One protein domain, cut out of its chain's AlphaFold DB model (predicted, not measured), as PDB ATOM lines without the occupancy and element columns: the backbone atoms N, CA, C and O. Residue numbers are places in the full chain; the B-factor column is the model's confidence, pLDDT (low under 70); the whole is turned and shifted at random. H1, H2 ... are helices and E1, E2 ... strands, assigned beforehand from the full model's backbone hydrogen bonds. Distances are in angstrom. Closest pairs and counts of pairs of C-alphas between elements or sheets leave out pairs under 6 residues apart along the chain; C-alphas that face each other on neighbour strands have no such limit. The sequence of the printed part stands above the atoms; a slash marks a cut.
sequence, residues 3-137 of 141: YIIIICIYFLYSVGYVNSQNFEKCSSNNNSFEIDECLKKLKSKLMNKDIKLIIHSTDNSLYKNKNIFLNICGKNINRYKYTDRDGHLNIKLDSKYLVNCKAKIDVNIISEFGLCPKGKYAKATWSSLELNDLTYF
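AT A GLANCE: This is residues 3 to 137 of the 141 residues of an uncharacterized protein of Pelagibacterales bacterium (UniProt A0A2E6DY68). A small sandwich of two three-stranded sheets, E3 E1 E6 and E2 E4 E5, their strands crossed at 40 degrees, makes the core, with H2 and the short H3 at one end of it. Residues 3 to 19, which hold H1, stick far out from this body as a free arm and make much of the length. The 135 printed residues run H1 H2 E1 E2 E3 H3 E4 E5 E6; E3 E1 E6 is mixed and E2 E4 E5 antiparallel. The class is mixed, helices and strands, though under half of the residues are in named elements. The whole is loose, with a radius of gyration of the C-alphas of 17.9 A and spans of 61 by 43 by 29 A.

HOW THE PARTS SIT: H1, residues 3 to 13, is apart from H2, residues 32 to 46. A tight link joins H2 to E1, residues 50 to 56. E1 is the inner strand between E3, residues 88 to 92, and E6, residues 134 to 136. E3 and E1 are antiparallel at 147 degrees, with N 53 and O 89 2.9 A apart, within hydrogen-bond range. E1 and E6 are parallel at 46 degrees, with N 56 and O 135 at 2.8 A. The pairing is staggered: E1 pairs with E3 over residues 50 to 54 and with E6 over 54 to 56. In the other sheet E4, residues 106 to 110, is the inner strand between E2, residues 67 to 72, and E5, residues 123 to 127. E2 and E4 are antiparallel at 154 degrees, with N 71 and O 108 at 2.9 A. E4 and E5 form a hairpin at 159 degrees, with N 107 and O 126 at 2.8 A. The facing parts of this sandwich, two sheets face to face, are 9.3 A centre to centre. H2 is close but not clearly touching H3, residues 95 to 98; their closest C-alphas, of Lys 43 and Leu 98, are 8.0 A apart. Every O i to N i+4 pair is within hydrogen-bond range in H2, and 6 of 7 in H1; H3 is too short for one.

IN THESE COORDINATES: H1 begins at C-alpha 3 (-43.978, -83.960, -50.902) and measures 16.6 A. H2 measures 20.5 A, E1 19.2 A and E2 16.4 A. E6 ends at C-alpha 136 (2.439, -97.883, -48.046).

THE WHOLE: The C-alphas farthest apart, of Tyr 3 and Asn 31, are 62.4 A apart. The printed part has no cut. The links H1 to H2, E2 to E3 and E4 to E5 are long. The pLDDT is under 70 in residues 3 to 22.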
ATOM      1  N   TYR A   3     -45.110 -84.637 -51.551       51.31
ATOM      2  CA  TYR A   3     -43.978 -83.960 -50.902       51.31
ATOM      3  C   TYR A   3     -42.788 -84.872 -50.552       51.31
ATOM      4  O   TYR A   3     -41.677 -84.381 -50.397       51.31
ATOM      5  N   ILE A   4     -42.987 -86.195 -50.484       53.88
ATOM      6  CA  ILE A   4     -41.911 -87.158 -50.171       53.88
ATOM      7  C   ILE A   4     -40.924 -87.287 -51.346       53.88
ATOM      8  O   ILE A   4     -39.726 -87.439 -51.141       53.88
ATOM      9  N   ILE A   5     -41.407 -87.140 -52.584       53.00
ATOM     10  CA  ILE A   5     -40.582 -87.272 -53.795       53.00
ATOM     11  C   ILE A   5     -39.618 -86.080 -53.943       53.00
ATOM     12  O   ILE A   5     -38.480 -86.255 -54.370       53.00
ATOM     13  N   ILE A   6     -40.033 -84.879 -53.523       53.75
ATOM     14  CA  ILE A   6     -39.222 -83.654 -53.632       53.75
ATOM     15  C   ILE A   6     -38.017 -83.698 -52.675       53.75
ATOM     16  O   ILE A   6     -36.926 -83.260 -53.038       53.75
ATOM     17  N   ILE A   7     -38.185 -84.287 -51.486       52.91
ATOM     18  CA  ILE A   7     -37.115 -84.416 -50.483       52.91
ATOM     19  C   ILE A   7     -36.027 -85.390 -50.963       52.91
ATOM     20  O   ILE A   7     -34.841 -85.101 -50.813       52.91
ATOM     21  N   CYS A   8     -36.405 -86.496 -51.615       51.19
ATOM     22  CA  CYS A   8     -35.440 -87.457 -52.160       51.19
ATOM     23  C   CYS A   8     -34.589 -86.872 -53.300       51.19
ATOM     24  O   CYS A   8     -33.407 -87.190 -53.403       51.19
ATOM     25  N   ILE A   9     -35.157 -85.990 -54.131       54.03
ATOM     26  CA  ILE A   9     -34.421 -85.356 -55.238       54.03
ATOM     27  C   ILE A   9     -33.422 -84.322 -54.701       54.03
ATOM     28  O   ILE A   9     -32.288 -84.279 -55.167       54.03
ATOM     29  N   TYR A  10     -33.784 -83.550 -53.671       50.88
ATOM     30  CA  TYR A  10     -32.858 -82.593 -53.047       50.88
ATOM     31  C   TYR A  10     -31.657 -83.275 -52.374       50.88
ATOM     32  O   TYR A  10     -30.546 -82.749 -52.417       50.88
ATOM     33  N   PHE A  11     -31.857 -84.467 -51.801       47.03
ATOM     34  CA  PHE A  11     -30.782 -85.241 -51.172       47.03
ATOM     35  C   PHE A  11     -29.831 -85.898 -52.190       47.03
ATOM     36  O   PHE A  11     -28.670 -86.144 -51.878       47.03
ATOM     37  N   LEU A  12     -30.292 -86.148 -53.422       45.81
ATOM     38  CA  LEU A  12     -29.460 -86.679 -54.510       45.81
ATOM     39  C   LEU A  12     -28.554 -85.612 -55.150       45.81
ATOM     40  O   LEU A  12     -27.495 -85.953 -55.668       45.81
ATOM     41  N   TYR A  13     -28.922 -84.329 -55.076       46.19
ATOM     42  CA  TYR A  13     -28.102 -83.229 -55.606       46.19
ATOM     43  C   TYR A  13     -27.018 -82.731 -54.641       46.19
ATOM     44  O   TYR A  13     -26.122 -82.002 -55.060       46.19
ATOM     45  N   SER A  14     -27.061 -83.124 -53.365       44.84
ATOM     46  CA  SER A  14     -26.045 -82.747 -52.375       44.84
ATOM     47  C   SER A  14     -24.910 -83.761 -52.237       44.84
ATOM     48  O   SER A  14     -24.096 -83.632 -51.319       44.84
ATOM     49  N   VAL A  15     -24.797 -84.731 -53.159       41.00
ATOM     50  CA  VAL A  15     -23.562 -85.507 -53.332       41.00
ATOM     51  C   VAL A  15     -22.502 -84.532 -53.831       41.00
ATOM     52  O   VAL A  15     -22.298 -84.341 -55.028       41.00
ATOM     53  N   GLY A  16     -21.895 -83.830 -52.876       38.41
ATOM     54  CA  GLY A  16     -20.849 -82.865 -53.110       38.41
ATOM     55  C   GLY A  16     -19.798 -83.521 -53.979       38.41
ATOM     56  O   GLY A  16     -19.232 -84.550 -53.611       38.41
ATOM     57  N   TYR A  17     -19.570 -82.921 -55.143       33.88
ATOM     58  CA  TYR A  17     -18.376 -83.139 -55.934       33.88
ATOM     59  C   TYR A  17     -17.176 -83.007 -54.993       33.88
ATOM     60  O   TYR A  17     -16.743 -81.905 -54.650       33.88
ATOM     61  N   VAL A  18     -16.649 -84.142 -54.537       35.72
ATOM     62  CA  VAL A  18     -15.321 -84.208 -53.946       35.72
ATOM     63  C   VAL A  18     -14.379 -84.000 -55.121       35.72
ATOM     64  O   VAL A  18     -13.984 -84.948 -55.793       35.72
ATOM     65  N   ASN A  19     -14.094 -82.735 -55.427       34.25
ATOM     66  CA  ASN A  19     -13.074 -82.364 -56.394       34.25
ATOM     67  C   ASN A  19     -11.728 -82.848 -55.849       34.25
ATOM     68  O   ASN A  19     -11.059 -82.128 -55.105       34.25
ATOM     69  N   SER A  20     -11.341 -84.072 -56.211       44.84
ATOM     70  CA  SER A  20      -9.937 -84.461 -56.218       44.84
ATOM     71  C   SER A  20      -9.232 -83.487 -57.162       44.84
ATOM     72  O   SER A  20      -9.454 -83.507 -58.373       44.84
ATOM     73  N   GLN A  21      -8.490 -82.529 -56.605       56.34
ATOM     74  CA  GLN A  21      -7.685 -81.615 -57.406       56.34
ATOM     75  C   GLN A  21      -6.531 -82.438 -57.977       56.34
ATOM     76  O   GLN A  21      -5.543 -82.666 -57.289       56.34
ATOM     77  N   ASN A  22      -6.668 -82.897 -59.222       67.06
ATOM     78  CA  ASN A  22      -5.561 -83.493 -59.964       67.06
ATOM     79  C   ASN A  22      -4.508 -82.404 -60.196       67.06
ATOM     80  O   ASN A  22      -4.642 -81.562 -61.085       67.06
ATOM     81  N   PHE A  23      -3.484 -82.376 -59.344       79.00
ATOM     82  CA  PHE A  23      -2.332 -81.509 -59.536       79.00
ATOM     83  C   PHE A  23      -1.468 -82.074 -60.664       79.00
ATOM     84  O   PHE A  23      -1.178 -83.268 -60.702       79.00
ATOM     85  N   GLU A  24      -1.050 -81.213 -61.586       82.38
ATOM     86  CA  GLU A  24      -0.134 -81.603 -62.654       82.38
ATOM     87  C   GLU A  24       1.224 -82.006 -62.057       82.38
ATOM     88  O   GLU A  24       1.850 -81.230 -61.327       82.38
ATOM     89  N   LYS A  25       1.656 -83.239 -62.343       86.00
ATOM     90  CA  LYS A  25       2.943 -83.781 -61.898       86.00
ATOM     91  C   LYS A  25       4.082 -83.108 -62.658       86.00
ATOM     92  O   LYS A  25       4.015 -82.939 -63.873       86.00
ATOM     93  N   CYS A  26       5.156 -82.767 -61.951       87.38
ATOM     94  CA  CYS A  26       6.369 -82.281 -62.600       87.38
ATOM     95  C   CYS A  26       7.013 -83.402 -63.426       87.38
ATOM     96  O   CYS A  26       7.253 -84.494 -62.914       87.38
ATOM     97  N   SER A  27       7.279 -83.125 -64.704       83.94
ATOM     98  CA  SER A  27       7.893 -84.078 -65.633       83.94
ATOM     99  C   SER A  27       9.261 -84.543 -65.131       83.94
ATOM    100  O   SER A  27      10.127 -83.731 -64.808       83.94
ATOM    101  N   SER A  28       9.470 -85.861 -65.114       74.56
ATOM    102  CA  SER A  28      10.754 -86.489 -64.782       74.56
ATOM    103  C   SER A  28      11.803 -86.350 -65.887       74.56
ATOM    104  O   SER A  28      12.972 -86.627 -65.644       74.56
ATOM    105  N   ASN A  29      11.394 -85.945 -67.094       79.06
ATOM    106  CA  ASN A  29      12.284 -85.795 -68.252       79.06
ATOM    107  C   ASN A  29      12.955 -84.417 -68.306       79.06
ATOM    108  O   ASN A  29      13.805 -84.173 -69.159       79.06
ATOM    109  N   ASN A  30      12.550 -83.512 -67.419       80.31
ATOM    110  CA  ASN A  30      13.070 -82.158 -67.354       80.31
ATOM    111  C   ASN A  30      14.437 -82.136 -66.659       80.31
ATOM    112  O   ASN A  30      14.768 -83.013 -65.857       80.31
ATOM    113  N   ASN A  31      15.236 -81.104 -66.928       88.19
ATOM    114  CA  ASN A  31      16.480 -80.901 -66.185       88.19
ATOM    115  C   ASN A  31      16.201 -80.456 -64.733       88.19
ATOM    116  O   ASN A  31      15.085 -80.085 -64.362       88.19
ATOM    117  N   SER A  32      17.235 -80.477 -63.888       85.81
ATOM    118  CA  SER A  32      17.105 -80.162 -62.460       85.81
ATOM    119  C   SER A  32      16.551 -78.758 -62.184       85.81
ATOM    120  O   SER A  32      15.811 -78.581 -61.217       85.81
ATOM    121  N   PHE A  33      16.871 -77.777 -63.032       88.25
ATOM    122  CA  PHE A  33      16.382 -76.404 -62.908       88.25
ATOM    123  C   PHE A  33      14.877 -76.315 -63.196       88.25
ATOM    124  O   PHE A  33      14.120 -75.760 -62.403       88.25
ATOM    125  N   GLU A  34      14.427 -76.927 -64.287       89.19
ATOM    126  CA  GLU A  34      13.014 -76.974 -64.673       89.19
ATOM    127  C   GLU A  34      12.155 -77.746 -63.663       89.19
ATOM    128  O   GLU A  34      11.023 -77.345 -63.374       89.19
ATOM    129  N   ILE A  35      12.687 -78.832 -63.088       89.56
ATOM    130  CA  ILE A  35      12.011 -79.574 -62.016       89.56
ATOM    131  C   ILE A  35      11.850 -78.684 -60.777       89.56
ATOM    132  O   ILE A  35      10.764 -78.640 -60.198       89.56
ATOM    133  N   ASP A  36      12.891 -77.950 -60.378       91.62
ATOM    134  CA  ASP A  36      12.825 -77.046 -59.225       91.62
ATOM    135  C   ASP A  36      11.812 -75.908 -59.443       91.62
ATOM    136  O   ASP A  36      10.990 -75.636 -58.563       91.62
ATOM    137  N   GLU A  37      11.794 -75.291 -60.630       92.75
ATOM    138  CA  GLU A  37      10.782 -74.294 -60.996       92.75
ATOM    139  C   GLU A  37       9.359 -74.858 -60.950       92.75
ATOM    140  O   GLU A  37       8.449 -74.232 -60.392       92.75
ATOM    141  N   CYS A  38       9.154 -76.048 -61.519       93.69
ATOM    142  CA  CYS A  38       7.862 -76.715 -61.488       93.69
ATOM    143  C   CYS A  38       7.416 -76.994 -60.045       93.69
ATOM    144  O   CYS A  38       6.294 -76.650 -59.665       93.69
ATOM    145  N   LEU A  39       8.306 -77.529 -59.205       94.38
ATOM    146  CA  LEU A  39       8.019 -77.828 -57.803       94.38
ATOM    147  C   LEU A  39       7.727 -76.563 -56.989       94.38
ATOM    148  O   LEU A  39       6.836 -76.584 -56.141       94.38
ATOM    149  N   LYS A  40       8.395 -75.435 -57.265       94.19
ATOM    150  CA  LYS A  40       8.068 -74.134 -56.652       94.19
ATOM    151  C   LYS A  40       6.640 -73.702 -56.986       94.19
ATOM    152  O   LYS A  40       5.888 -73.313 -56.087       94.19
ATOM    153  N   LYS A  41       6.246 -73.802 -58.261       92.75
ATOM    154  CA  LYS A  41       4.879 -73.485 -58.714       92.75
ATOM    155  C   LYS A  41       3.859 -74.426 -58.070       92.75
ATOM    156  O   LYS A  41       2.837 -73.967 -57.559       92.75
ATOM    157  N   LEU A  42       4.151 -75.725 -58.036       93.25
ATOM    158  CA  LEU A  42       3.296 -76.737 -57.421       93.25
ATOM    159  C   LEU A  42       3.133 -76.510 -55.912       93.25
ATOM    160  O   LEU A  42       2.012 -76.512 -55.413       93.25
ATOM    161  N   LYS A  43       4.221 -76.224 -55.191       93.12
ATOM    162  CA  LYS A  43       4.186 -75.885 -53.763       93.12
ATOM    163  C   LYS A  43       3.269 -74.698 -53.477       93.12
ATOM    164  O   LYS A  43       2.508 -74.750 -52.515       93.12
ATOM    165  N   SER A  44       3.318 -73.656 -54.307       91.00
ATOM    166  CA  SER A  44       2.417 -72.505 -54.183       91.00
ATOM    167  C   SER A  44       0.946 -72.920 -54.328       91.00
ATOM    168  O   SER A  44       0.115 -72.548 -53.500       91.00
ATOM    169  N   LYS A  45       0.630 -73.779 -55.309       91.12
ATOM    170  CA  LYS A  45      -0.729 -74.320 -55.513       91.12
ATOM    171  C   LYS A  45      -1.200 -75.213 -54.360       91.12
ATOM    172  O   LYS A  45      -2.382 -75.198 -54.032       91.12
ATOM    173  N   LEU A  46      -0.286 -75.980 -53.765       90.81
ATOM    174  CA  LEU A  46      -0.546 -76.876 -52.635       90.81
ATOM    175  C   LEU A  46      -0.649 -76.139 -51.292       90.81
ATOM    176  O   LEU A  46      -1.107 -76.717 -50.304       90.81
ATOM    177  N   MET A  47      -0.238 -74.872 -51.226       90.06
ATOM    178  CA  MET A  47      -0.260 -74.116 -49.984       90.06
ATOM    179  C   MET A  47      -1.688 -73.943 -49.468       90.06
ATOM    180  O   MET A  47      -2.575 -73.465 -50.171       90.06
ATOM    181  N   ASN A  48      -1.899 -74.331 -48.208       86.25
ATOM    182  CA  ASN A  48      -3.197 -74.337 -47.531       86.25
ATOM    183  C   ASN A  48      -4.257 -75.245 -48.180       86.25
ATOM    184  O   ASN A  48      -5.442 -75.104 -47.868       86.25
ATOM    185  N   LYS A  49      -3.846 -76.186 -49.036       89.06
ATOM    186  CA  LYS A  49      -4.710 -77.243 -49.563       89.06
ATOM    187  C   LYS A  49      -4.670 -78.476 -48.673       89.06
ATOM    188  O   LYS A  49      -3.687 -78.730 -47.972       89.06
ATOM    189  N   ASP A  50      -5.753 -79.238 -48.737       89.81
ATOM    190  CA  ASP A  50      -5.810 -80.578 -48.175       89.81
ATOM    191  C   ASP A  50      -5.386 -81.584 -49.246       89.81
ATOM    192  O   ASP A  50      -5.868 -81.532 -50.379       89.81
ATOM    193  N   ILE A  51      -4.486 -82.490 -48.879       91.81
ATOM    194  CA  ILE A  51      -4.192 -83.698 -49.650       91.81
ATOM    195  C   ILE A  51      -4.871 -84.885 -48.971       91.81
ATOM    196  O   ILE A  51      -4.915 -84.963 -47.736       91.81
ATOM    197  N   LYS A  52      -5.404 -85.797 -49.780       94.19
ATOM    198  CA  LYS A  52      -6.073 -87.010 -49.320       94.19
ATOM    199  C   LYS A  52      -5.248 -88.210 -49.756       94.19
ATOM    200  O   LYS A  52      -5.075 -88.428 -50.945       94.19
ATOM    201  N   LEU A  53      -4.764 -88.981 -48.791       95.62
ATOM    202  CA  LEU A  53      -3.952 -90.172 -49.040       95.62
ATOM    203  C   LEU A  53      -4.711 -91.428 -48.626       95.62
ATOM    204  O   LEU A  53      -5.459 -91.384 -47.655       95.62
ATOM    205  N   ILE A  54      -4.492 -92.543 -49.316       96.88
ATOM    206  CA  ILE A  54      -4.939 -93.881 -48.919       96.88
ATOM    207  C   ILE A  54      -3.741 -94.618 -48.332       96.88
ATOM    208  O   ILE A  54      -2.759 -94.888 -49.028       96.88
ATOM    209  N   ILE A  55      -3.816 -94.932 -47.042       97.50
ATOM    210  CA  ILE A  55      -2.705 -95.540 -46.316       97.50
ATOM    211  C   ILE A  55      -2.888 -97.052 -46.252       97.50
ATOM    212  O   ILE A  55      -3.924 -97.552 -45.813       97.50
ATOM    213  N   HIS A  56      -1.846 -97.776 -46.641       97.25
ATOM    214  CA  HIS A  56      -1.755 -99.222 -46.518       97.25
ATOM    215  C   HIS A  56      -0.742 -99.600 -45.437       97.25
ATOM    216  O   HIS A  56       0.286 -98.947 -45.252       97.25
ATOM    217  N   SER A  57      -1.067-100.662 -44.713       96.81
ATOM    218  CA  SER A  57      -0.230-101.337 -43.733       96.81
ATOM    219  C   SER A  57       0.926-102.085 -44.418       96.81
ATOM    220  O   SER A  57       1.002-102.159 -45.645       96.81
ATOM    221  N   THR A  58       1.836-102.654 -43.628       96.19
ATOM    222  CA  THR A  58       3.007-103.410 -44.110       96.19
ATOM    223  C   THR A  58       2.645-104.726 -44.801       96.19
ATOM    224  O   THR A  58       3.463-105.291 -45.517       96.19
ATOM    225  N   ASP A  59       1.431-105.226 -44.576       95.38
ATOM    226  CA  ASP A  59       0.846-106.405 -45.222       95.38
ATOM    227  C   ASP A  59      -0.038-106.039 -46.431       95.38
ATOM    228  O   ASP A  59      -0.805-106.868 -46.914       95.38
ATOM    229  N   ASN A  60       0.046-104.792 -46.911       95.25
ATOM    230  CA  ASN A  60      -0.781-104.216 -47.975       95.25
ATOM    231  C   ASN A  60      -2.287-104.141 -47.672       95.25
ATOM    232  O   ASN A  60      -3.063-103.780 -48.558       95.25
ATOM    233  N   SER A  61      -2.728-104.422 -46.445       97.06
ATOM    234  CA  SER A  61      -4.105-104.139 -46.037       97.06
ATOM    235  C   SER A  61      -4.318-102.634 -45.839       97.06
ATOM    236  O   SER A  61      -3.372-101.879 -45.623       97.06
ATOM    237  N   LEU A  62      -5.563-102.157 -45.908       97.50
ATOM    238  CA  LEU A  62      -5.864-100.752 -45.618       97.50
ATOM    239  C   LEU A  62      -5.623-100.448 -44.133       97.50
ATOM    240  O   LEU A  62      -6.198-101.089 -43.251       97.50
ATOM    241  N   TYR A  63      -4.832 -99.415 -43.852       97.12
ATOM    242  CA  TYR A  63      -4.528 -98.970 -42.496       97.12
ATOM    243  C   TYR A  63      -5.651 -98.065 -41.979       97.12
ATOM    244  O   TYR A  63      -5.594 -96.838 -42.065       97.12
ATOM    245  N   LYS A  64      -6.721 -98.685 -41.487       97.12
ATOM    246  CA  LYS A  64      -7.991 -98.032 -41.139       97.12
ATOM    247  C   LYS A  64      -8.097 -97.741 -39.658       97.12
ATOM    248  O   LYS A  64      -7.715 -98.573 -38.841       97.12
ATOM    249  N   ASN A  65      -8.768 -96.649 -39.317       96.00
ATOM    250  CA  ASN A  65      -9.162 -96.357 -37.948       96.00
ATOM    251  C   ASN A  65      -7.983 -96.295 -36.955       96.00
ATOM    252  O   ASN A  65      -8.112 -96.717 -35.800       96.00
ATOM    253  N   LYS A  66      -6.835 -95.761 -37.384       95.88
ATOM    254  CA  LYS A  66      -5.604 -95.730 -36.587       95.88
ATOM    255  C   LYS A  66      -4.996 -94.340 -36.487       95.88
ATOM    256  O   LYS A  66      -5.142 -93.506 -37.380       95.88
ATOM    257  N   ASN A  67      -4.247 -94.121 -35.407       95.19
ATOM    258  CA  ASN A  67      -3.476 -92.900 -35.216       95.19
ATOM    259  C   ASN A  67      -2.301 -92.820 -36.198       95.19
ATOM    260  O   ASN A  67      -1.678 -93.825 -36.551       95.19
ATOM    261  N   ILE A  68      -1.996 -91.588 -36.594       96.00
ATOM    262  CA  ILE A  68      -0.905 -91.217 -37.485       96.00
ATOM    263  C   ILE A  68      -0.155 -90.029 -36.888       96.00
ATOM    264  O   ILE A  68      -0.754 -89.022 -36.493       96.00
ATOM    265  N   PHE A  69       1.171 -90.126 -36.908       95.00
ATOM    266  CA  PHE A  69       2.069 -89.015 -36.628       95.00
ATOM    267  C   PHE A  69       2.665 -88.507 -37.936       95.00
ATOM    268  O   PHE A  69       3.004 -89.288 -38.827       95.00
ATOM    269  N   LEU A  70       2.788 -87.188 -38.057       94.69
ATOM    270  CA  LEU A  70       3.271 -86.545 -39.273       94.69
ATOM    271  C   LEU A  70       4.501 -85.697 -39.003       94.69
ATOM    272  O   LEU A  70       4.557 -84.939 -38.032       94.69
ATOM    273  N   ASN A  71       5.435 -85.753 -39.940       93.44
ATOM    274  CA  ASN A  71       6.526 -84.805 -40.063       93.44
ATOM    275  C   ASN A  71       6.505 -84.227 -41.485       93.44
ATOM    276  O   ASN A  71       6.651 -84.964 -42.455       93.44
ATOM    277  N   ILE A  72       6.295 -82.915 -41.609       93.44
ATOM    278  CA  ILE A  72       6.295 -82.214 -42.897       93.44
ATOM    279  C   ILE A  72       7.594 -81.431 -43.012       93.44
ATOM    280  O   ILE A  72       7.858 -80.540 -42.202       93.44
ATOM    281  N   CYS A  73       8.397 -81.758 -44.024       90.94
ATOM    282  CA  CYS A  73       9.664 -81.090 -44.325       90.94
ATOM    283  C   CYS A  73      10.587 -80.953 -43.104       90.94
ATOM    284  O   CYS A  73      11.137 -79.886 -42.834       90.94
ATOM    285  N   GLY A  74      10.715 -82.029 -42.327       86.56
ATOM    286  CA  GLY A  74      11.559 -82.090 -41.136       86.56
ATOM    287  C   GLY A  74      10.884 -81.599 -39.854       86.56
ATOM    288  O   GLY A  74      11.410 -81.862 -38.773       86.56
ATOM    289  N   LYS A  75       9.710 -80.955 -39.919       88.88
ATOM    290  CA  LYS A  75       8.986 -80.479 -38.731       88.88
ATOM    291  C   LYS A  75       7.861 -81.422 -38.319       88.88
ATOM    292  O   LYS A  75       6.933 -81.674 -39.085       88.88
ATOM    293  N   ASN A  76       7.916 -81.881 -37.072       88.88
ATOM    294  CA  ASN A  76       6.851 -82.671 -36.462       88.88
ATOM    295  C   ASN A  76       5.575 -81.833 -36.317       88.88
ATOM    296  O   ASN A  76       5.613 -80.678 -35.889       88.88
ATOM    297  N   ILE A  77       4.437 -82.433 -36.653       88.44
ATOM    298  CA  ILE A  77       3.127 -81.843 -36.404       88.44
ATOM    299  C   ILE A  77       2.624 -82.355 -35.060       88.44
ATOM    300  O   ILE A  77       2.296 -83.526 -34.913       88.44
ATOM    301  N   ASN A  78       2.471 -81.448 -34.099       77.88
ATOM    302  CA  ASN A  78       2.029 -81.774 -32.736       77.88
ATOM    303  C   ASN A  78       0.518 -82.057 -32.620       77.88
ATOM    304  O   ASN A  78      -0.051 -81.975 -31.537       77.88
ATOM    305  N   ARG A  79      -0.166 -82.325 -33.735       81.00
ATOM    306  CA  ARG A  79      -1.591 -82.661 -33.760       81.00
ATOM    307  C   ARG A  79      -1.743 -84.077 -34.271       81.00
ATOM    308  O   ARG A  79      -1.297 -84.369 -35.380       81.00
ATOM    309  N   TYR A  80      -2.414 -84.905 -33.481       76.94
ATOM    310  CA  TYR A  80      -2.780 -86.250 -33.888       76.94
ATOM    311  C   TYR A  80      -3.593 -86.211 -35.178       76.94
ATOM    312  O   TYR A  80      -4.475 -85.365 -35.370       76.94
ATOM    313  N   LYS A  81      -3.258 -87.132 -36.070       91.81
ATOM    314  CA  LYS A  81      -4.037 -87.439 -37.258       91.81
ATOM    315  C   LYS A  81      -4.532 -88.867 -37.158       91.81
ATOM    316  O   LYS A  81      -4.016 -89.659 -36.373       91.81
ATOM    317  N   TYR A  82      -5.551 -89.166 -37.940       94.25
ATOM    318  CA  TYR A  82      -6.235 -90.440 -37.885       94.25
ATOM    319  C   TYR A  82      -6.659 -90.841 -39.289       94.25
ATOM    320  O   TYR A  82      -7.080 -89.974 -40.062       94.25
ATOM    321  N   THR A  83      -6.518 -92.123 -39.617       96.44
ATOM    322  CA  THR A  83      -7.076 -92.683 -40.846       96.44
ATOM    323  C   THR A  83      -8.533 -93.056 -40.650       96.44
ATOM    324  O   THR A  83      -8.888 -93.649 -39.637       96.44
ATOM    325  N   ASP A  84      -9.393 -92.738 -41.614       95.94
ATOM    326  CA  ASP A  84     -10.806 -93.106 -41.532       95.94
ATOM    327  C   ASP A  84     -11.039 -94.622 -41.739       95.94
ATOM    328  O   ASP A  84     -10.110 -95.425 -41.894       95.94
ATOM    329  N   ARG A  85     -12.314 -95.025 -41.753       95.12
ATOM    330  CA  ARG A  85     -12.757 -96.415 -41.964       95.12
ATOM    331  C   ARG A  85     -12.377 -96.995 -43.331       95.12
ATOM    332  O   ARG A  85     -12.434 -98.211 -43.525       95.12
ATOM    333  N   ASP A  86     -12.015 -96.135 -44.271       94.88
ATOM    334  CA  ASP A  86     -11.640 -96.470 -45.638       94.88
ATOM    335  C   ASP A  86     -10.113 -96.369 -45.831       94.88
ATOM    336  O   ASP A  86      -9.601 -96.692 -46.896       94.88
ATOM    337  N   GLY A  87      -9.369 -96.019 -44.773       94.75
ATOM    338  CA  GLY A  87      -7.913 -95.885 -44.787       94.75
ATOM    339  C   GLY A  87      -7.449 -94.519 -45.286       94.75
ATOM    340  O   GLY A  87      -6.260 -94.340 -45.550       94.75
ATOM    341  N   HIS A  88      -8.359 -93.547 -45.422       96.88
ATOM    342  CA  HIS A  88      -8.003 -92.217 -45.890       96.88
ATOM    343  C   HIS A  88      -7.392 -91.361 -44.788       96.88
ATOM    344  O   HIS A  88      -7.888 -91.310 -43.663       96.88
ATOM    345  N   LEU A  89      -6.378 -90.589 -45.157       95.94
ATOM    346  CA  LEU A  89      -5.723 -89.594 -44.329       95.94
ATOM    347  C   LEU A  89      -5.800 -88.223 -45.003       95.94
ATOM    348  O   LEU A  89      -5.229 -88.021 -46.074       95.94
ATOM    349  N   ASN A  90      -6.449 -87.263 -44.341       94.00
ATOM    350  CA  ASN A  90      -6.512 -85.874 -44.802       94.00
ATOM    351  C   ASN A  90      -5.431 -85.018 -44.120       94.00
ATOM    352  O   ASN A  90      -5.434 -84.805 -42.893       94.00
ATOM    353  N   ILE A  91      -4.514 -84.481 -44.922       92.50
ATOM    354  CA  ILE A  91      -3.397 -83.655 -44.460       92.50
ATOM    355  C   ILE A  91      -3.551 -82.245 -45.020       92.50
ATOM    356  O   ILE A  91      -3.453 -82.030 -46.221       92.50
ATOM    357  N   LYS A  92      -3.717 -81.270 -44.124       90.75
ATOM    358  CA  LYS A  92      -3.674 -79.855 -44.487       90.75
ATOM    359  C   LYS A  92      -2.228 -79.395 -44.586       90.75
ATOM    360  O   LYS A  92      -1.526 -79.365 -43.569       90.75
ATOM    361  N   LEU A  93      -1.803 -78.986 -45.774       90.25
ATOM    362  CA  LEU A  93      -0.481 -78.416 -46.017       90.25
ATOM    363  C   LEU A  93      -0.463 -76.931 -45.618       90.25
ATOM    364  O   LEU A  93      -0.403 -76.027 -46.448       90.25
ATOM    365  N   ASP A  94      -0.572 -76.685 -44.311       88.31
ATOM    366  CA  ASP A  94      -0.569 -75.343 -43.723       88.31
ATOM    367  C   ASP A  94       0.733 -74.602 -44.072       88.31
ATOM    368  O   ASP A  94       1.838 -75.136 -43.909       88.31
ATOM    369  N   SER A  95       0.588 -73.356 -44.524       88.12
ATOM    370  CA  SER A  95       1.690 -72.442 -44.838       88.12
ATOM    371  C   SER A  95       2.811 -72.453 -43.789       88.12
ATOM    372  O   SER A  95       3.985 -72.509 -44.156       88.12
ATOM    373  N   LYS A  96       2.485 -72.519 -42.490       87.56
ATOM    374  CA  LYS A  96       3.484 -72.514 -41.406       87.56
ATOM    375  C   LYS A  96       4.465 -73.693 -41.460       87.56
ATOM    376  O   LYS A  96       5.610 -73.567 -41.023       87.56
ATOM    377  N   TYR A  97       4.030 -74.840 -41.989       86.25
ATOM    378  CA  TYR A  97       4.893 -76.003 -42.193       86.25
ATOM    379  C   TYR A  97       5.652 -75.870 -43.515       86.25
ATOM    380  O   TYR A  97       6.868 -76.073 -43.544       86.25
ATOM    381  N   LEU A  98       4.961 -75.430 -44.574       88.44
ATOM    382  CA  LEU A  98       5.516 -75.323 -45.923       88.44
ATOM    383  C   LEU A  98       6.606 -74.262 -46.090       88.44
ATOM    384  O   LEU A  98       7.469 -74.425 -46.953       88.44
ATOM    385  N   VAL A  99       6.620 -73.207 -45.268       86.00
ATOM    386  CA  VAL A  99       7.697 -72.196 -45.275       86.00
ATOM    387  C   VAL A  99       9.080 -72.837 -45.091       86.00
ATOM    388  O   VAL A  99      10.059 -72.338 -45.633       86.00
ATOM    389  N   ASN A 100       9.163 -73.982 -44.405       82.06
ATOM    390  CA  ASN A 100      10.426 -74.686 -44.151       82.06
ATOM    391  C   ASN A 100      10.759 -75.740 -45.213       82.06
ATOM    392  O   ASN A 100      11.868 -76.269 -45.235       82.06
ATOM    393  N   CYS A 101       9.809 -76.065 -46.088       89.62
ATOM    394  CA  CYS A 101      10.086 -76.908 -47.238       89.62
ATOM    395  C   CYS A 101      10.957 -76.143 -48.234       89.62
ATOM    396  O   CYS A 101      10.773 -74.938 -48.432       89.62
ATOM    397  N   LYS A 102      11.812 -76.860 -48.965       90.88
ATOM    398  CA  LYS A 102      12.357 -76.358 -50.237       90.88
ATOM    399  C   LYS A 102      11.227 -76.301 -51.286       90.88
ATOM    400  O   LYS A 102      10.055 -76.158 -50.928       90.88
ATOM    401  N   ALA A 103      11.550 -76.376 -52.574       92.06
ATOM    402  CA  ALA A 103      10.546 -76.520 -53.627       92.06
ATOM    403  C   ALA A 103       9.754 -77.831 -53.468       92.06
ATOM    404  O   ALA A 103       8.527 -77.829 -53.472       92.06
ATOM    405  N   LYS A 104      10.470 -78.939 -53.240       93.38
ATOM    406  CA  LYS A 104       9.896 -80.252 -52.937       93.38
ATOM    407  C   LYS A 104       9.278 -80.273 -51.536       93.38
ATOM    408  O   LYS A 104       9.929 -79.877 -50.564       93.38
ATOM    409  N   ILE A 105       8.048 -80.768 -51.436       94.00
ATOM    410  CA  ILE A 105       7.367 -81.038 -50.168       94.00
ATOM    411  C   ILE A 105       7.458 -82.537 -49.906       94.00
ATOM    412  O   ILE A 105       6.961 -83.328 -50.703       94.00
ATOM    413  N   ASP A 106       8.050 -82.904 -48.774       94.12
ATOM    414  CA  ASP A 106       8.085 -84.280 -48.285       94.12
ATOM    415  C   ASP A 106       7.282 -84.376 -46.985       94.12
ATOM    416  O   ASP A 106       7.451 -83.571 -46.062       94.12
ATOM    417  N   VAL A 107       6.404 -85.373 -46.920       95.19
ATOM    418  CA  VAL A 107       5.579 -85.687 -45.757       95.19
ATOM    419  C   VAL A 107       5.933 -87.094 -45.304       95.19
ATOM    420  O   VAL A 107       5.623 -88.075 -45.974       95.19
ATOM    421  N   ASN A 108       6.576 -87.193 -44.146       95.38
ATOM    422  CA  ASN A 108       6.829 -88.463 -43.488       95.38
ATOM    423  C   ASN A 108       5.639 -88.809 -42.596       95.38
ATOM    424  O   ASN A 108       5.252 -88.039 -41.712       95.38
ATOM    425  N   ILE A 109       5.084 -89.983 -42.846       95.81
ATOM    426  CA  ILE A 109       3.936 -90.553 -42.162       95.81
ATOM    427  C   ILE A 109       4.464 -91.683 -41.291       95.81
ATOM    428  O   ILE A 109       5.202 -92.551 -41.758       95.81
ATOM    429  N   ILE A 110       4.125 -91.647 -40.010       95.56
ATOM    430  CA  ILE A 110       4.625 -92.584 -39.008       95.56
ATOM    431  C   ILE A 110       3.414 -93.245 -38.356       95.56
ATOM    432  O   ILE A 110       2.476 -92.557 -37.937       95.56
ATOM    433  N   SER A 111       3.421 -94.576 -38.304       95.62
ATOM    434  CA  SER A 111       2.350 -95.354 -37.683       95.62
ATOM    435  C   SER A 111       2.421 -95.293 -36.155       95.62
ATOM    436  O   SER A 111       3.373 -94.776 -35.567       95.62
ATOM    437  N   GLU A 112       1.438 -95.898 -35.495       94.19
ATOM    438  CA  GLU A 112       1.596 -96.281 -34.093       94.19
ATOM    439  C   GLU A 112       2.653 -97.391 -33.930       94.19
ATOM    440  O   GLU A 112       3.053 -98.053 -34.897       94.19
ATOM    441  N   PHE A 113       3.135 -97.575 -32.701       93.88
ATOM    442  CA  PHE A 113       4.038 -98.674 -32.359       93.88
ATOM    443  C   PHE A 113       3.344-100.032 -32.515       93.88
ATOM    444  O   PHE A 113       2.133-100.145 -32.344       93.88
ATOM    445  N   GLY A 114       4.124-101.073 -32.807       93.06
ATOM    446  CA  GLY A 114       3.620-102.441 -32.947       93.06
ATOM    447  C   GLY A 114       3.238-102.842 -34.368       93.06
ATOM    448  O   GLY A 114       2.946-104.012 -34.587       93.06
ATOM    449  N   LEU A 115       3.299-101.921 -35.337       94.50
ATOM    450  CA  LEU A 115       3.103-102.273 -36.745       94.50
ATOM    451  C   LEU A 115       4.296-103.054 -37.320       94.50
ATOM    452  O   LEU A 115       4.137-103.845 -38.241       94.50
ATOM    453  N   CYS A 116       5.489-102.854 -36.755       95.69
ATOM    454  CA  CYS A 116       6.708-103.554 -37.142       95.69
ATOM    455  C   CYS A 116       7.209-104.507 -36.046       95.69
ATOM    456  O   CYS A 116       6.880-104.333 -34.865       95.69
ATOM    457  N   PRO A 117       8.068-105.489 -36.397       94.44
ATOM    458  CA  PRO A 117       8.664-106.407 -35.431       94.44
ATOM    459  C   PRO A 117       9.349-105.690 -34.262       94.44
ATOM    460  O   PRO A 117       9.852-104.571 -34.396       94.44
ATOM    461  N   LYS A 118       9.409-106.369 -33.109       94.00
ATOM    462  CA  LYS A 118       9.977-105.836 -31.853       94.00
ATOM    463  C   LYS A 118       9.248-104.586 -31.332       94.00
ATOM    464  O   LYS A 118       9.853-103.755 -30.663       94.00
ATOM    465  N   GLY A 119       7.965-104.433 -31.667       92.38
ATOM    466  CA  GLY A 119       7.143-103.308 -31.216       92.38
ATOM    467  C   GLY A 119       7.466-101.976 -31.898       92.38
ATOM    468  O   GLY A 119       6.988-100.940 -31.447       92.38
ATOM    469  N   LYS A 120       8.270-101.965 -32.969       95.12
ATOM    470  CA  LYS A 120       8.634-100.736 -33.690       95.12
ATOM    471  C   LYS A 120       7.427-100.155 -34.451       95.12
ATOM    472  O   LYS A 120       6.471-100.864 -34.764       95.12
ATOM    473  N   TYR A 121       7.479 -98.862 -34.762       95.44
ATOM    474  CA  TYR A 121       6.563 -98.228 -35.718       95.44
ATOM    475  C   TYR A 121       7.028 -98.481 -37.163       95.44
ATOM    476  O   TYR A 121       8.199 -98.787 -37.403       95.44
ATOM    477  N   ALA A 122       6.134 -98.278 -38.126       96.88
ATOM    478  CA  ALA A 122       6.435 -98.238 -39.551       96.88
ATOM    479  C   ALA A 122       6.473 -96.793 -40.069       96.88
ATOM    480  O   ALA A 122       5.934 -95.866 -39.454       96.88
ATOM    481  N   LYS A 123       7.108 -96.607 -41.228       96.62
ATOM    482  CA  LYS A 123       7.221 -95.314 -41.909       96.62
ATOM    483  C   LYS A 123       6.741 -95.412 -43.347       96.62
ATOM    484  O   LYS A 123       6.917 -96.435 -44.006       96.62
ATOM    485  N   ALA A 124       6.171 -94.320 -43.823       95.75
ATOM    486  CA  ALA A 124       5.877 -94.095 -45.223       95.75
ATOM    487  C   ALA A 124       6.181 -92.639 -45.575       95.75
ATOM    488  O   ALA A 124       6.184 -91.768 -44.699       95.75
ATOM    489  N   THR A 125       6.419 -92.363 -46.851       95.19
ATOM    490  CA  THR A 125       6.731 -91.011 -47.314       95.19
ATOM    491  C   THR A 125       5.866 -90.673 -48.511       95.19
ATOM    492  O   THR A 125       5.816 -91.417 -49.485       95.19
ATOM    493  N   TRP A 126       5.221 -89.518 -48.433       95.12
ATOM    494  CA  TRP A 126       4.582 -88.871 -49.565       95.12
ATOM    495  C   TRP A 126       5.439 -87.691 -50.027       95.12
ATOM    496  O   TRP A 126       6.029 -86.986 -49.207       95.12
ATOM    497  N   SER A 127       5.499 -87.468 -51.337       93.31
ATOM    498  CA  SER A 127       6.322 -86.432 -51.961       93.31
ATOM    499  C   SER A 127       5.524 -85.703 -53.033       93.31
ATOM    500  O   SER A 127       4.892 -86.339 -53.881       93.31
ATOM    501  N   SER A 128       5.635 -84.372 -53.066       92.50
ATOM    502  CA  SER A 128       5.044 -83.549 -54.129       92.50
ATOM    503  C   SER A 128       5.651 -83.808 -55.507       92.50
ATOM    504  O   SER A 128       5.113 -83.335 -56.498       92.50
ATOM    505  N   LEU A 129       6.787 -84.509 -55.582       90.88
ATOM    506  CA  LEU A 129       7.346 -84.953 -56.856       90.88
ATOM    507  C   LEU A 129       6.513 -86.088 -57.458       90.88
ATOM    508  O   LEU A 129       6.298 -86.100 -58.661       90.88
ATOM    509  N   GLU A 130       6.042 -87.023 -56.628       90.25
ATOM    510  CA  GLU A 130       5.335 -88.214 -57.104       90.25
ATOM    511  C   GLU A 130       3.829 -88.006 -57.220       90.25
ATOM    512  O   GLU A 130       3.231 -88.556 -58.142       90.25
ATOM    513  N   LEU A 131       3.242 -87.219 -56.304       89.50
ATOM    514  CA  LEU A 131       1.797 -86.970 -56.200       89.50
ATOM    515  C   LEU A 131       0.951 -88.255 -56.176       89.50
ATOM    516  O   LEU A 131      -0.170 -88.278 -56.670       89.50
ATOM    517  N   ASN A 132       1.486 -89.335 -55.605       91.12
ATOM    518  CA  ASN A 132       0.740 -90.576 -55.457       91.12
ATOM    519  C   ASN A 132      -0.178 -90.492 -54.234       91.12
ATOM    520  O   ASN A 132       0.294 -90.249 -53.124       91.12
ATOM    521  N   ASP A 133      -1.470 -90.734 -54.428       92.50
ATOM    522  CA  ASP A 133      -2.435 -90.776 -53.331       92.50
ATOM    523  C   ASP A 133      -2.310 -92.070 -52.516       92.50
ATOM    524  O   ASP A 133      -2.688 -92.105 -51.348       92.50
ATOM    525  N   LEU A 134      -1.743 -93.135 -53.089       95.00
ATOM    526  CA  LEU A 134      -1.494 -94.392 -52.390       95.00
ATOM    527  C   LEU A 134      -0.159 -94.329 -51.652       95.00
ATOM    528  O   LEU A 134       0.886 -94.036 -52.233       95.00
ATOM    529  N   THR A 135      -0.183 -94.636 -50.360       95.75
ATOM    530  CA  THR A 135       1.011 -94.645 -49.514       95.75
ATOM    531  C   THR A 135       1.071 -95.937 -48.707       95.75
ATOM    532  O   THR A 135       0.073 -96.348 -48.120       95.75
ATOM    533  N   TYR A 136       2.242 -96.572 -48.664       97.00
ATOM    534  CA  TYR A 136       2.439 -97.883 -48.046       97.00
ATOM    535  C   TYR A 136       3.422 -97.776 -46.891       97.00
ATOM    536  O   TYR A 136       4.528 -97.250 -47.048       97.00
ATOM    537  N   PHE A 137       3.023 -98.279 -45.728       97.38
ATOM    538  CA  PHE A 137       3.929 -98.426 -44.609       97.38
ATOM    539  C   PHE A 137       4.977 -99.491 -44.893       97.38
ATOM    540  O   PHE A 137       4.697-100.567 -45.412       97.38
TER     541      PHE A 137